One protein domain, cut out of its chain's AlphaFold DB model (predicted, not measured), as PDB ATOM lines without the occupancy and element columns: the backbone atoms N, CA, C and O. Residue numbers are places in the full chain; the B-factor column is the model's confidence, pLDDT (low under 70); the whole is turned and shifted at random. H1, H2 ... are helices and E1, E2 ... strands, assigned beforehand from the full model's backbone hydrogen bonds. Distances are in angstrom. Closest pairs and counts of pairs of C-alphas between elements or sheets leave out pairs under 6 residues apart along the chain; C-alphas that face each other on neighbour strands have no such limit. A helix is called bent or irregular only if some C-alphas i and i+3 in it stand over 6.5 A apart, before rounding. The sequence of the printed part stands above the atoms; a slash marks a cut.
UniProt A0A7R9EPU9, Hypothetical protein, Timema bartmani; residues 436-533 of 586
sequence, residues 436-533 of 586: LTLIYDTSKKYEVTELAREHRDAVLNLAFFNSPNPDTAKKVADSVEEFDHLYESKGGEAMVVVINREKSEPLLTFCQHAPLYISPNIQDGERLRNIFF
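AT A GLANCE: This is residues 436 to 533 of the 586 residues of the protein "Hypothetical protein" of Timema bartmani (UniProt A0A7R9EPU9). A twisted antiparallel sheet of four strands forms the middle of three layers, with H1, H2 and H3 over one face and H4 alone over the other. The printed part has 98 residues, with four named helices and four named strands in the order E1 H1 E2 E3 H2 E4 H3 H4; the sheet's order is E1 E4 E2 E3. The class is mixed, helices and strands; the whole is compact, with a radius of gyration of the C-alphas of 12.4 A and spans of 36 by 28 by 19 A.

HOW THE PARTS SIT: Inner strand E4, residues 494 to 500, is antiparallel to edge strand E1, residues 436 to 441, with N 438 and O 497 within hydrogen-bond range at 2.8 A. E4 is also antiparallel to E2, residues 459 to 465, with N 465 and O 494 at 2.8 A. E2 and E3, residues 475 to 477, form a hairpin, with N 464 and O 477 at 2.8 A. H1, residues 442 to 454, runs along the strands over E1 and E4, 8.5 A high over the sheet. On the same face, H2, residues 480 to 486, is over E3, and H3, residues 504 to 512, is over E4. Residues 445 to 449 of H1 only just touch H2, with 3 pairs of C-alphas within 8 A, the closest Lys 445 and Val 480 at 6.8 A. On the opposite face, H4, residues 522 to 532, runs slantwise to E1 at 40 degrees on the local plane; their closest C-alphas, Leu 436 and Gly 525, are 4.1 A apart. E1, H1, E2 and E3, H2, E4 are split strand-helix-strand units, a strand between the two joined ones, with right-handed crossovers. O i to N i+4 pairs are all within hydrogen-bond range in H2, H3 and H4, and 7 of 9 in H1.

IN THESE COORDINATES: E1 begins at C-alpha 436 (-1.321, 26.271, -31.159) and measures 16.9 A. E4 measures 19.8 A, E2 17.0 A and H1 19.0 A; H1 is irregular, C-alphas 443 and 446 being 7.9 A apart. H4, 15.1 A long, ends at C-alpha 532 (6.111, 19.755, -23.678).

THE WHOLE: The C-alphas farthest apart, of Glu 488 and Glu 502, are 36.4 A apart. The printed part has no cut, no link is long, and no printed residue is under 70 in pLDDT.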
ATOM      1  N   LEU A 436      -0.483  26.385 -32.345       91.94
ATOM      2  CA  LEU A 436      -1.321  26.271 -31.159       91.94
ATOM      3  C   LEU A 436      -1.125  24.890 -30.535       91.94
ATOM      4  O   LEU A 436      -1.035  23.886 -31.244       91.94
ATOM      5  N   THR A 437      -1.114  24.850 -29.207       92.88
ATOM      6  CA  THR A 437      -1.015  23.616 -28.426       92.88
ATOM      7  C   THR A 437      -2.398  23.220 -27.916       92.88
ATOM      8  O   THR A 437      -3.081  24.005 -27.252       92.88
ATOM      9  N   LEU A 438      -2.819  21.996 -28.233       93.94
ATOM     10  CA  LEU A 438      -4.090  21.404 -27.835       93.94
ATOM     11  C   LEU A 438      -3.825  20.202 -26.926       93.94
ATOM     12  O   LEU A 438      -2.980  19.358 -27.225       93.94
ATOM     13  N   ILE A 439      -4.568  20.105 -25.826       94.62
ATOM     14  CA  ILE A 439      -4.429  19.025 -24.842       94.62
ATOM     15  C   ILE A 439      -5.727  18.221 -24.816       94.62
ATOM     16  O   ILE A 439      -6.802  18.782 -24.610       94.62
ATOM     17  N   TYR A 440      -5.630  16.908 -24.993       93.12
ATOM     18  CA  TYR A 440      -6.742  15.962 -25.003       93.12
ATOM     19  C   TYR A 440      -6.651  14.983 -23.834       93.12
ATOM     20  O   TYR A 440      -5.574  14.642 -23.347       93.12
ATOM     21  N   ASP A 441      -7.814  14.486 -23.425       91.56
ATOM     22  CA  ASP A 441      -7.916  13.325 -22.551       91.56
ATOM     23  C   ASP A 441      -7.488  12.059 -23.313       91.56
ATOM     24  O   ASP A 441      -7.874  11.864 -24.470       91.56
ATOM     25  N   THR A 442      -6.710  11.182 -22.674       90.81
ATOM     26  CA  THR A 442      -6.210   9.941 -23.301       90.81
ATOM     27  C   THR A 442      -7.300   8.969 -23.759       90.81
ATOM     28  O   THR A 442      -7.035   8.143 -24.632       90.81
ATOM     29  N   SER A 443      -8.542   9.092 -23.278       89.12
ATOM     30  CA  SER A 443      -9.695   8.365 -23.837       89.12
ATOM     31  C   SER A 443      -9.912   8.625 -25.335       89.12
ATOM     32  O   SER A 443     -10.425   7.751 -26.031       89.12
ATOM     33  N   LYS A 444      -9.468   9.777 -25.855       90.25
ATOM     34  CA  LYS A 444      -9.614  10.184 -27.265       90.25
ATOM     35  C   LYS A 444      -8.424   9.821 -28.154       90.25
ATOM     36  O   LYS A 444      -8.420  10.169 -29.334       90.25
ATOM     37  N   LYS A 445      -7.417   9.121 -27.616       91.56
ATOM     38  CA  LYS A 445      -6.133   8.878 -28.293       91.56
ATOM     39  C   LYS A 445      -6.260   8.272 -29.692       91.56
ATOM     40  O   LYS A 445      -5.528   8.686 -30.580       91.56
ATOM     41  N   TYR A 446      -7.201   7.353 -29.909       92.94
ATOM     42  CA  TYR A 446      -7.413   6.737 -31.223       92.94
ATOM     43  C   TYR A 446      -7.998   7.729 -32.238       92.94
ATOM     44  O   TYR A 446      -7.421   7.905 -33.304       92.94
ATOM     45  N   GLU A 447      -9.082   8.433 -31.887       92.12
ATOM     46  CA  GLU A 447      -9.722   9.430 -32.765       92.12
ATOM     47  C   GLU A 447      -8.748  10.546 -33.167       92.12
ATOM     48  O   GLU A 447      -8.605  10.865 -34.345       92.12
ATOM     49  N   VAL A 448      -8.041  11.111 -32.185       91.50
ATOM     50  CA  VAL A 448      -7.123  12.239 -32.399       91.50
ATOM     51  C   VAL A 448      -5.865  11.799 -33.159       91.50
ATOM     52  O   VAL A 448      -5.306  12.588 -33.917       91.50
ATOM     53  N   THR A 449      -5.431  10.540 -33.019       91.88
ATOM     54  CA  THR A 449      -4.295   9.998 -33.790       91.88
ATOM     55  C   THR A 449      -4.671   9.706 -35.242       91.88
ATOM     56  O   THR A 449      -3.861   9.973 -36.126       91.88
ATOM     57  N   GLU A 450      -5.885   9.221 -35.523       90.62
ATOM     58  CA  GLU A 450      -6.371   9.107 -36.907       90.62
ATOM     59  C   GLU A 450      -6.500  10.489 -37.564       90.62
ATOM     60  O   GLU A 450      -5.995  10.691 -38.667       90.62
ATOM     61  N   LEU A 451      -7.040  11.481 -36.850       90.88
ATOM     62  CA  LEU A 451      -7.107  12.860 -37.345       90.88
ATOM     63  C   LEU A 451      -5.710  13.467 -37.601       90.88
ATOM     64  O   LEU A 451      -5.499  14.177 -38.585       90.88
ATOM     65  N   ALA A 452      -4.724  13.146 -36.758       90.06
ATOM     66  CA  ALA A 452      -3.328  13.532 -36.968       90.06
ATOM     67  C   ALA A 452      -2.649  12.798 -38.140       90.06
ATOM     68  O   ALA A 452      -1.668  13.301 -38.689       90.06
ATOM     69  N   ARG A 453      -3.157  11.626 -38.547       89.88
ATOM     70  CA  ARG A 453      -2.729  10.930 -39.770       89.88
ATOM     71  C   ARG A 453      -3.344  11.572 -41.016       89.88
ATOM     72  O   ARG A 453      -2.638  11.698 -42.014       89.88
ATOM     73  N   GLU A 454      -4.602  12.010 -40.944       89.56
ATOM     74  CA  GLU A 454      -5.303  12.722 -42.026       89.56
ATOM     75  C   GLU A 454      -4.686  14.104 -42.308       89.56
ATOM     76  O   GLU A 454      -4.368  14.412 -43.455       89.56
ATOM     77  N   HIS A 455      -4.414  14.896 -41.266       89.56
ATOM     78  CA  HIS A 455      -3.800  16.229 -41.370       89.56
ATOM     79  C   HIS A 455      -2.308  16.240 -40.985       89.56
ATOM     80  O   HIS A 455      -1.846  17.132 -40.267       89.56
ATOM     81  N   ARG A 456      -1.533  15.242 -41.440       87.75
ATOM     82  CA  ARG A 456      -0.098  15.093 -41.099       87.75
ATOM     83  C   ARG A 456       0.726  16.357 -41.370       87.75
ATOM     84  O   ARG A 456       1.667  16.634 -40.638       87.75
ATOM     85  N   ASP A 457       0.402  17.100 -42.420       85.56
ATOM     86  CA  ASP A 457       1.092  18.327 -42.832       85.56
ATOM     87  C   ASP A 457       0.822  19.534 -41.913       85.56
ATOM     88  O   ASP A 457       1.540  20.529 -41.982       85.56
ATOM     89  N   ALA A 458      -0.200  19.454 -41.059       86.88
ATOM     90  CA  ALA A 458      -0.540  20.484 -40.082       86.88
ATOM     91  C   ALA A 458      -0.104  20.135 -38.648       86.88
ATOM     92  O   ALA A 458      -0.076  21.026 -37.800       86.88
ATOM     93  N   VAL A 459       0.235  18.876 -38.352       90.81
ATOM     94  CA  VAL A 459       0.667  18.438 -37.012       90.81
ATOM     95  C   VAL A 459       2.186  18.532 -36.891       90.81
ATOM     96  O   VAL A 459       2.919  17.815 -37.563       90.81
ATOM     97  N   LEU A 460       2.659  19.402 -35.997       89.25
ATOM     98  CA  LEU A 460       4.087  19.638 -35.755       89.25
ATOM     99  C   LEU A 460       4.660  18.668 -34.718       89.25
ATOM    100  O   LEU A 460       5.766  18.156 -34.876       89.25
ATOM    101  N   ASN A 461       3.909  18.421 -33.644       91.81
ATOM    102  CA  ASN A 461       4.314  17.555 -32.541       91.81
ATOM    103  C   ASN A 461       3.086  16.831 -31.965       91.81
ATOM    104  O   ASN A 461       2.005  17.414 -31.866       91.81
ATOM    105  N   LEU A 462       3.252  15.571 -31.564       93.31
ATOM    106  CA  LEU A 462       2.230  14.752 -30.910       93.31
ATOM    107  C   LEU A 462       2.934  13.801 -29.940       93.31
ATOM    108  O   LEU A 462       3.859  13.109 -30.352       93.31
ATOM    109  N   ALA A 463       2.517  13.779 -28.673       93.94
ATOM    110  CA  ALA A 463       2.995  12.811 -27.681       93.94
ATOM    111  C   ALA A 463       2.037  12.695 -26.484       93.94
ATOM    112  O   ALA A 463       1.105  13.488 -26.307       93.94
ATOM    113  N   PHE A 464       2.296  11.701 -25.642       93.19
ATOM    114  CA  PHE A 464       1.576  11.425 -24.405       93.19
ATOM    115  C   PHE A 464       2.403  11.849 -23.194       93.19
ATOM    116  O   PHE A 464       3.615  11.629 -23.142       93.19
ATOM    117  N   PHE A 465       1.735  12.425 -22.199       93.25
ATOM    118  CA  PHE A 465       2.336  12.973 -20.989       93.25
ATOM    119  C   PHE A 465       1.616  12.454 -19.747       93.25
ATOM    120  O   PHE A 465       0.405  12.232 -19.748       93.25
ATOM    121  N   ASN A 466       2.359  12.303 -18.653       89.81
ATOM    122  CA  ASN A 466       1.835  11.826 -17.369       89.81
ATOM    123  C   ASN A 466       0.897  12.822 -16.643       89.81
ATOM    124  O   ASN A 466       0.369  12.494 -15.585       89.81
ATOM    125  N   SER A 467       0.746  14.042 -17.166       87.12
ATOM    126  CA  SER A 467      -0.007  15.151 -16.572       87.12
ATOM    127  C   SER A 467      -0.395  16.157 -17.667       87.12
ATOM    128  O   SER A 467       0.425  16.417 -18.549       87.12
ATOM    129  N   PRO A 468      -1.591  16.781 -17.616       85.50
ATOM    130  CA  PRO A 468      -1.953  17.908 -18.477       85.50
ATOM    131  C   PRO A 468      -1.330  19.239 -18.028       85.50
ATOM    132  O   PRO A 468      -1.487  20.236 -18.727       85.50
ATOM    133  N   ASN A 469      -0.710  19.302 -16.842       87.75
ATOM    134  CA  ASN A 469      -0.136  20.538 -16.313       87.75
ATOM    135  C   ASN A 469       1.300  20.736 -16.835       87.75
ATOM    136  O   ASN A 469       2.141  19.902 -16.492       87.75
ATOM    137  N   PRO A 470       1.606  21.813 -17.586       86.88
ATOM    138  CA  PRO A 470       2.912  22.007 -18.224       86.88
ATOM    139  C   PRO A 470       4.091  21.911 -17.249       86.88
ATOM    140  O   PRO A 470       5.055  21.211 -17.531       86.88
ATOM    141  N   ASP A 471       3.975  22.515 -16.062       84.25
ATOM    142  CA  ASP A 471       5.071  22.591 -15.080       84.25
ATOM    143  C   ASP A 471       5.441  21.234 -14.447       84.25
ATOM    144  O   ASP A 471       6.478  21.101 -13.800       84.25
ATOM    145  N   THR A 472       4.573  20.221 -14.571       84.38
ATOM    146  CA  THR A 472       4.771  18.888 -13.970       84.38
ATOM    147  C   THR A 472       4.757  17.748 -14.983       84.38
ATOM    148  O   THR A 472       4.971  16.589 -14.605       84.38
ATOM    149  N   ALA A 473       4.495  18.053 -16.252       87.25
ATOM    150  CA  ALA A 473       4.386  17.074 -17.314       87.25
ATOM    151  C   ALA A 473       5.750  16.479 -17.673       87.25
ATOM    152  O   ALA A 473       6.744  17.175 -17.860       87.25
ATOM    153  N   LYS A 474       5.783  15.156 -17.814       89.00
ATOM    154  CA  LYS A 474       6.905  14.408 -18.381       89.00
ATOM    155  C   LYS A 474       6.390  13.574 -19.540       89.00
ATOM    156  O   LYS A 474       5.332  12.950 -19.418       89.00
ATOM    157  N   LYS A 475       7.129  13.583 -20.650       91.25
ATOM    158  CA  LYS A 475       6.808  12.782 -21.833       91.25
ATOM    159  C   LYS A 475       6.881  11.296 -21.477       91.25
ATOM    160  O   LYS A 475       7.800  10.868 -20.781       91.25
ATOM    161  N   VAL A 476       5.884  10.543 -21.922       89.94
ATOM    162  CA  VAL A 476       5.669   9.126 -21.597       89.94
ATOM    163  C   VAL A 476       5.845   8.241 -22.828       89.94
ATOM    164  O   VAL A 476       6.490   7.203 -22.736       89.94
ATOM    165  N   ALA A 477       5.270   8.649 -23.959       88.81
ATOM    166  CA  ALA A 477       5.271   7.902 -25.213       88.81
ATOM    167  C   ALA A 477       5.083   8.864 -26.394       88.81
ATOM    168  O   ALA A 477       4.398   9.879 -26.247       88.81
ATOM    169  N   ASP A 478       5.642   8.533 -27.555       88.00
ATOM    170  CA  ASP A 478       5.477   9.291 -28.803       88.00
ATOM    171  C   ASP A 478       4.378   8.696 -29.704       88.00
ATOM    172  O   ASP A 478       3.903   9.348 -30.634       88.00
ATOM    173  N   SER A 479       3.905   7.480 -29.407       88.62
ATOM    174  CA  SER A 479       2.807   6.823 -30.129       88.62
ATOM    175  C   SER A 479       1.755   6.192 -29.209       88.62
ATOM    176  O   SER A 479       2.002   5.911 -28.036       88.62
ATOM    177  N   VAL A 480       0.562   5.933 -29.762       89.62
ATOM    178  CA  VAL A 480      -0.514   5.188 -29.074       89.62
ATOM    179  C   VAL A 480      -0.057   3.770 -28.721       89.62
ATOM    180  O   VAL A 480      -0.361   3.278 -27.641       89.62
ATOM    181  N   GLU A 481       0.708   3.137 -29.611       87.19
ATOM    182  CA  GLU A 481       1.220   1.772 -29.454       87.19
ATOM    183  C   GLU A 481       2.207   1.679 -28.279       87.19
ATOM    184  O   GLU A 481       2.087   0.795 -27.434       87.19
ATOM    185  N   GLU A 482       3.133   2.636 -28.162       87.62
ATOM    186  CA  GLU A 482       4.010   2.766 -26.993       87.62
ATOM    187  C   GLU A 482       3.220   3.059 -25.713       87.62
ATOM    188  O   GLU A 482       3.481   2.440 -24.683       87.62
ATOM    189  N   PHE A 483       2.238   3.964 -25.767       89.44
ATOM    190  CA  PHE A 483       1.414   4.301 -24.605       89.44
ATOM    191  C   PHE A 483       0.619   3.090 -24.087       89.44
ATOM    192  O   PHE A 483       0.519   2.898 -22.879       89.44
ATOM    193  N   ASP A 484       0.094   2.252 -24.983       87.56
ATOM    194  CA  ASP A 484      -0.700   1.070 -24.627       87.56
ATOM    195  C   ASP A 484       0.139  -0.129 -24.171       87.56
ATOM    196  O   ASP A 484      -0.338  -0.941 -23.374       87.56
ATOM    197  N   HIS A 485       1.375  -0.264 -24.662       84.06
ATOM    198  CA  HIS A 485       2.228  -1.419 -24.367       84.06
ATOM    199  C   HIS A 485       3.307  -1.173 -23.309       84.06
ATOM    200  O   HIS A 485       3.720  -2.130 -22.653       84.06
ATOM    201  N   LEU A 486       3.782   0.065 -23.141       75.25
ATOM    202  CA  LEU A 486       4.925   0.389 -22.275       75.25
ATOM    203  C   LEU A 486       4.536   1.163 -21.011       75.25
ATOM    204  O   LEU A 486       5.365   1.282 -20.107       75.25
ATOM    205  N   TYR A 487       3.307   1.683 -20.919       78.44
ATOM    206  CA  TYR A 487       2.905   2.561 -19.825       78.44
ATOM    207  C   TYR A 487       1.632   2.105 -19.096       78.44
ATOM    208  O   TYR A 487       0.535   2.043 -19.645       78.44
ATOM    209  N   GLU A 488       1.769   1.850 -17.794       80.25
ATOM    210  CA  GLU A 488       0.630   1.633 -16.900       80.25
ATOM    211  C   GLU A 488      -0.056   2.973 -16.588       80.25
ATOM    212  O   GLU A 488       0.438   3.755 -15.769       80.25
ATOM    213  N   SER A 489      -1.208   3.232 -17.222       76.56
ATOM    214  CA  SER A 489      -2.037   4.410 -16.924       76.56
ATOM    215  C   SER A 489      -2.488   4.418 -15.462       76.56
ATOM    216  O   SER A 489      -3.076   3.461 -14.951       76.56
ATOM    217  N   LYS A 490      -2.209   5.538 -14.793       76.44
ATOM    218  CA  LYS A 490      -2.555   5.831 -13.395       76.44
ATOM    219  C   LYS A 490      -3.760   6.768 -13.292       76.44
ATOM    220  O   LYS A 490      -4.290   6.951 -12.196       76.44
ATOM    221  N   GLY A 491      -4.212   7.307 -14.425       73.62
ATOM    222  CA  GLY A 491      -5.301   8.263 -14.532       73.62
ATOM    223  C   GLY A 491      -4.800   9.695 -14.361       73.62
ATOM    224  O   GLY A 491      -4.067  10.009 -13.425       73.62
ATOM    225  N   GLY A 492      -5.234  10.579 -15.259       80.31
ATOM    226  CA  GLY A 492      -4.749  11.960 -15.328       80.31
ATOM    227  C   GLY A 492      -3.623  12.178 -16.338       80.31
ATOM    228  O   GLY A 492      -3.080  13.277 -16.392       80.31
ATOM    229  N   GLU A 493      -3.296  11.179 -17.161       90.12
ATOM    230  CA  GLU A 493      -2.483  11.378 -18.360       90.12
ATOM    231  C   GLU A 493      -3.187  12.276 -19.390       90.12
ATOM    232  O   GLU A 493      -4.419  12.348 -19.446       90.12
ATOM    233  N   ALA A 494      -2.399  12.905 -20.260       91.25
ATOM    234  CA  ALA A 494      -2.890  13.743 -21.346       91.25
ATOM    235  C   ALA A 494      -2.159  13.456 -22.662       91.25
ATOM    236  O   ALA A 494      -0.976  13.115 -22.678       91.25
ATOM    237  N   MET A 495      -2.867  13.628 -23.774       93.50
ATOM    238  CA  MET A 495      -2.299  13.628 -25.121       93.50
ATOM    239  C   MET A 495      -2.150  15.080 -25.574       93.50
ATOM    240  O   MET A 495      -3.136  15.817 -25.582       93.50
ATOM    241  N   VAL A 496      -0.945  15.503 -25.940       94.94
ATOM    242  CA  VAL A 496      -0.671  16.875 -26.388       94.94
ATOM    243  C   VAL A 496      -0.382  16.856 -27.882       94.94
ATOM    244  O   VAL A 496       0.431  16.059 -28.349       94.94
ATOM    245  N   VAL A 497      -1.061  17.732 -28.623       94.19
ATOM    246  CA  VAL A 497      -0.923  17.896 -30.075       94.19
ATOM    247  C   VAL A 497      -0.651  19.363 -30.379       94.19
ATOM    248  O   VAL A 497      -1.398  20.239 -29.944       94.19
ATOM    249  N   VAL A 498       0.403  19.630 -31.139       93.81
ATOM    250  CA  VAL A 498       0.790  20.970 -31.585       93.81
ATOM    251  C   VAL A 498       0.488  21.090 -33.073       93.81
ATOM    252  O   VAL A 498       0.961  20.279 -33.871       93.81
ATOM    253  N   ILE A 499      -0.311  22.090 -33.444       92.62
ATOM    254  CA  ILE A 499      -0.853  22.262 -34.797       92.62
ATOM    255  C   ILE A 499      -0.383  23.598 -35.375       92.62
ATOM    256  O   ILE A 499      -0.460  24.625 -34.697       92.62
ATOM    257  N   ASN A 500       0.054  23.595 -36.634       90.94
ATOM    258  CA  ASN A 500       0.341  24.803 -37.405       90.94
ATOM    259  C   ASN A 500      -0.949  25.629 -37.606       90.94
ATOM    260  O   ASN A 500      -1.951  25.150 -38.142       90.94
ATOM    261  N   ARG A 501      -0.911  26.893 -37.184       85.50
ATOM    262  CA  ARG A 501      -2.018  27.853 -37.208       85.50
ATOM    263  C   ARG A 501      -2.295  28.435 -38.595       85.50
ATOM    264  O   ARG A 501      -3.397  28.955 -38.791       85.50
ATOM    265  N   GLU A 502      -1.354  28.366 -39.535       82.75
ATOM    266  CA  GLU A 502      -1.502  28.912 -40.897       82.75
ATOM    267  C   GLU A 502      -2.733  28.350 -41.617       82.75
ATOM    268  O   GLU A 502      -3.445  29.082 -42.307       82.75
ATOM    269  N   LYS A 503      -3.033  27.062 -41.405       79.31
ATOM    270  CA  LYS A 503      -4.207  26.392 -41.970       79.31
ATOM    271  C   LYS A 503      -5.344  26.382 -40.949       79.31
ATOM    272  O   LYS A 503      -5.252  25.764 -39.892       79.31
ATOM    273  N   SER A 504      -6.444  27.061 -41.272       78.94
ATOM    274  CA  SER A 504      -7.628  27.138 -40.405       78.94
ATOM    275  C   SER A 504      -8.417  25.827 -40.335       78.94
ATOM    276  O   SER A 504      -8.947  25.504 -39.276       78.94
ATOM    277  N   GLU A 505      -8.488  25.074 -41.435       87.81
ATOM    278  CA  GLU A 505      -9.273  23.838 -41.542       87.81
ATOM    279  C   GLU A 505      -8.836  22.751 -40.537       87.81
ATOM    280  O   GLU A 505      -9.675  22.387 -39.711       87.81
ATOM    281  N   PRO A 506      -7.558  22.306 -40.479       87.31
ATOM    282  CA  PRO A 506      -7.129  21.301 -39.505       87.31
ATOM    283  C   PRO A 506      -7.438  21.716 -38.066       87.31
ATOM    284  O   PRO A 506      -8.035  20.949 -37.313       87.31
ATOM    285  N   LEU A 507      -7.112  22.959 -37.690       89.19
ATOM    286  CA  LEU A 507      -7.395  23.483 -36.354       89.19
ATOM    287  C   LEU A 507      -8.885  23.359 -35.998       89.19
ATOM    288  O   LEU A 507      -9.210  22.926 -34.891       89.19
ATOM    289  N   LEU A 508      -9.787  23.707 -36.922       88.12
ATOM    290  CA  LEU A 508     -11.230  23.602 -36.701       88.12
ATOM    291  C   LEU A 508     -11.676  22.146 -36.536       88.12
ATOM    292  O   LEU A 508     -12.479  21.878 -35.639       88.12
ATOM    293  N   THR A 509     -11.150  21.208 -37.328       90.88
ATOM    294  CA  THR A 509     -11.463  19.775 -37.192       90.88
ATOM    295  C   THR A 509     -11.000  19.239 -35.837       90.88
ATOM    296  O   THR A 509     -11.794  18.655 -35.100       90.88
ATOM    297  N   PHE A 510      -9.764  19.531 -35.423       92.00
ATOM    298  CA  PHE A 510      -9.254  19.149 -34.100       92.00
ATOM    299  C   PHE A 510     -10.105  19.744 -32.958       92.00
ATOM    300  O   PHE A 510     -10.487  19.027 -32.030       92.00
ATOM    301  N   CYS A 511     -10.520  21.014 -33.052       90.06
ATOM    302  CA  CYS A 511     -11.422  21.626 -32.064       90.06
ATOM    303  C   CYS A 511     -12.769  20.884 -31.915       90.06
ATOM    304  O   CYS A 511     -13.328  20.853 -30.813       90.06
ATOM    305  N   GLN A 512     -13.294  20.260 -32.977       91.12
ATOM    306  CA  GLN A 512     -14.551  19.498 -32.918       91.12
ATOM    307  C   GLN A 512     -14.440  18.238 -32.047       91.12
ATOM    308  O   GLN A 512     -15.409  17.894 -31.363       91.12
ATOM    309  N   HIS A 513     -13.255  17.623 -31.960       88.44
ATOM    310  CA  HIS A 513     -12.984  16.503 -31.047       88.44
ATOM    311  C   HIS A 513     -12.869  16.930 -29.572       88.44
ATOM    312  O   HIS A 513     -12.568  16.103 -28.711       88.44
ATOM    313  N   ALA A 514     -13.193  18.185 -29.237       88.62
ATOM    314  CA  ALA A 514     -13.337  18.709 -27.878       88.62
ATOM    315  C   ALA A 514     -12.104  18.441 -26.983       88.62
ATOM    316  O   ALA A 514     -12.181  17.617 -26.057       88.62
ATOM    317  N   PRO A 515     -10.969  19.112 -27.254       91.69
ATOM    318  CA  PRO A 515      -9.822  19.134 -26.348       91.69
ATOM    319  C   PRO A 515     -10.204  19.638 -24.946       91.69
ATOM    320  O   PRO A 515     -11.167  20.385 -24.763       91.69
ATOM    321  N   LEU A 516      -9.415  19.243 -23.948       88.94
ATOM    322  CA  LEU A 516      -9.474  19.763 -22.580       88.94
ATOM    323  C   LEU A 516      -8.992  21.219 -22.506       88.94
ATOM    324  O   LEU A 516      -9.497  21.989 -21.690       88.94
ATOM    325  N   TYR A 517      -8.015  21.577 -23.344       90.88
ATOM    326  CA  TYR A 517      -7.407  22.903 -23.414       90.88
ATOM    327  C   TYR A 517      -6.921  23.211 -24.839       90.88
ATOM    328  O   TYR A 517      -6.469  22.314 -25.550       90.88
ATOM    329  N   ILE A 518      -6.991  24.486 -25.224       90.69
ATOM    330  CA  ILE A 518      -6.421  25.056 -26.451       90.69
ATOM    331  C   ILE A 518      -5.671  26.321 -26.025       90.69
ATOM    332  O   ILE A 518      -6.231  27.126 -25.276       90.69
ATOM    333  N   SER A 519      -4.437  26.517 -26.493       89.12
ATOM    334  CA  SER A 519      -3.690  27.753 -26.239       89.12
ATOM    335  C   SER A 519      -4.429  28.975 -26.815       89.12
ATOM    336  O   SER A 519      -4.846  28.933 -27.975       89.12
ATOM    337  N   PRO A 520      -4.602  30.074 -26.056       82.06
ATOM    338  CA  PRO A 520      -5.460  31.192 -26.466       82.06
ATOM    339  C   PRO A 520      -4.872  32.036 -27.607       82.06
ATOM    340  O   PRO A 520      -5.609  32.732 -28.301       82.06
ATOM    341  N   ASN A 521      -3.553  31.993 -27.803       85.00
ATOM    342  CA  ASN A 521      -2.829  32.715 -28.845       85.00
ATOM    343  C   ASN A 521      -1.562  31.931 -29.259       85.00
ATOM    344  O   ASN A 521      -1.262  30.878 -28.695       85.00
ATOM    345  N   ILE A 522      -0.831  32.452 -30.251       87.44
ATOM    346  CA  ILE A 522       0.380  31.823 -30.810       87.44
ATOM    347  C   ILE A 522       1.546  31.817 -29.805       87.44
ATOM    348  O   ILE A 522       2.270  30.832 -29.741       87.44
ATOM    349  N   GLN A 523       1.701  32.863 -28.985       84.50
ATOM    350  CA  GLN A 523       2.794  32.976 -28.004       84.50
ATOM    351  C   GLN A 523       2.661  31.918 -26.896       84.50
ATOM    352  O   GLN A 523       3.627  31.242 -26.553       84.50
ATOM    353  N   ASP A 524       1.446  31.715 -26.380       84.81
ATOM    354  CA  ASP A 524       1.146  30.629 -25.443       84.81
ATOM    355  C   ASP A 524       1.239  29.252 -26.120       84.81
ATOM    356  O   ASP A 524       1.674  28.287 -25.494       84.81
ATOM    357  N   GLY A 525       0.870  29.152 -27.402       89.25
ATOM    358  CA  GLY A 525       1.038  27.938 -28.206       89.25
ATOM    359  C   GLY A 525       2.499  27.498 -28.285       89.25
ATOM    360  O   GLY A 525       2.809  26.362 -27.921       89.25
ATOM    361  N   GLU A 526       3.380  28.425 -28.661       87.44
ATOM    362  CA  GLU A 526       4.828  28.238 -28.773       87.44
ATOM    363  C   GLU A 526       5.486  27.974 -27.411       87.44
ATOM    364  O   GLU A 526       6.258  27.024 -27.269       87.44
ATOM    365  N   ARG A 527       5.131  28.745 -26.374       87.69
ATOM    366  CA  ARG A 527       5.605  28.512 -25.001       87.69
ATOM    367  C   ARG A 527       5.275  27.094 -24.537       87.69
ATOM    368  O   ARG A 527       6.145  26.407 -24.004       87.69
ATOM    369  N   LEU A 528       4.033  26.648 -24.727       89.94
ATOM    370  CA  LEU A 528       3.609  25.305 -24.329       89.94
ATOM    371  C   LEU A 528       4.287  24.225 -25.172       89.94
ATOM    372  O   LEU A 528       4.724  23.222 -24.608       89.94
ATOM    373  N   ARG A 529       4.446  24.441 -26.484       90.75
ATOM    374  CA  ARG A 529       5.234  23.559 -27.353       90.75
ATOM    375  C   ARG A 529       6.642  23.374 -26.795       90.75
ATOM    376  O   ARG A 529       7.060  22.235 -26.652       90.75
ATOM    377  N   ASN A 530       7.333  24.447 -26.418       88.06
ATOM    378  CA  ASN A 530       8.706  24.371 -25.915       88.06
ATOM    379  C   ASN A 530       8.805  23.705 -24.524       88.06
ATOM    380  O   ASN A 530       9.830  23.103 -24.218       88.06
ATOM    381  N   ILE A 531       7.748  23.758 -23.698       89.44
ATOM    382  CA  ILE A 531       7.683  23.046 -22.404       89.44
ATOM    383  C   ILE A 531       7.429  21.541 -22.599       89.44
ATOM    384  O   ILE A 531       8.109  20.716 -21.992       89.44
ATOM    385  N   PHE A 532       6.458  21.164 -23.437       90.00
ATOM    386  CA  PHE A 532       6.111  19.755 -23.678       90.00
ATOM    387  C   PHE A 532       7.106  19.050 -24.621       90.00
ATOM    388  O   PHE A 532       7.383  17.862 -24.464       90.00
ATOM    389  N   PHE A 533       7.659  19.778 -25.588       90.06
ATOM    390  CA  PHE A 533       8.574  19.305 -26.627       90.06
ATOM    391  C   PHE A 533       9.826  20.199 -26.676       90.06
ATOM    392  O   PHE A 533      10.024  20.926 -27.655       90.06
TER     393      PHE A 533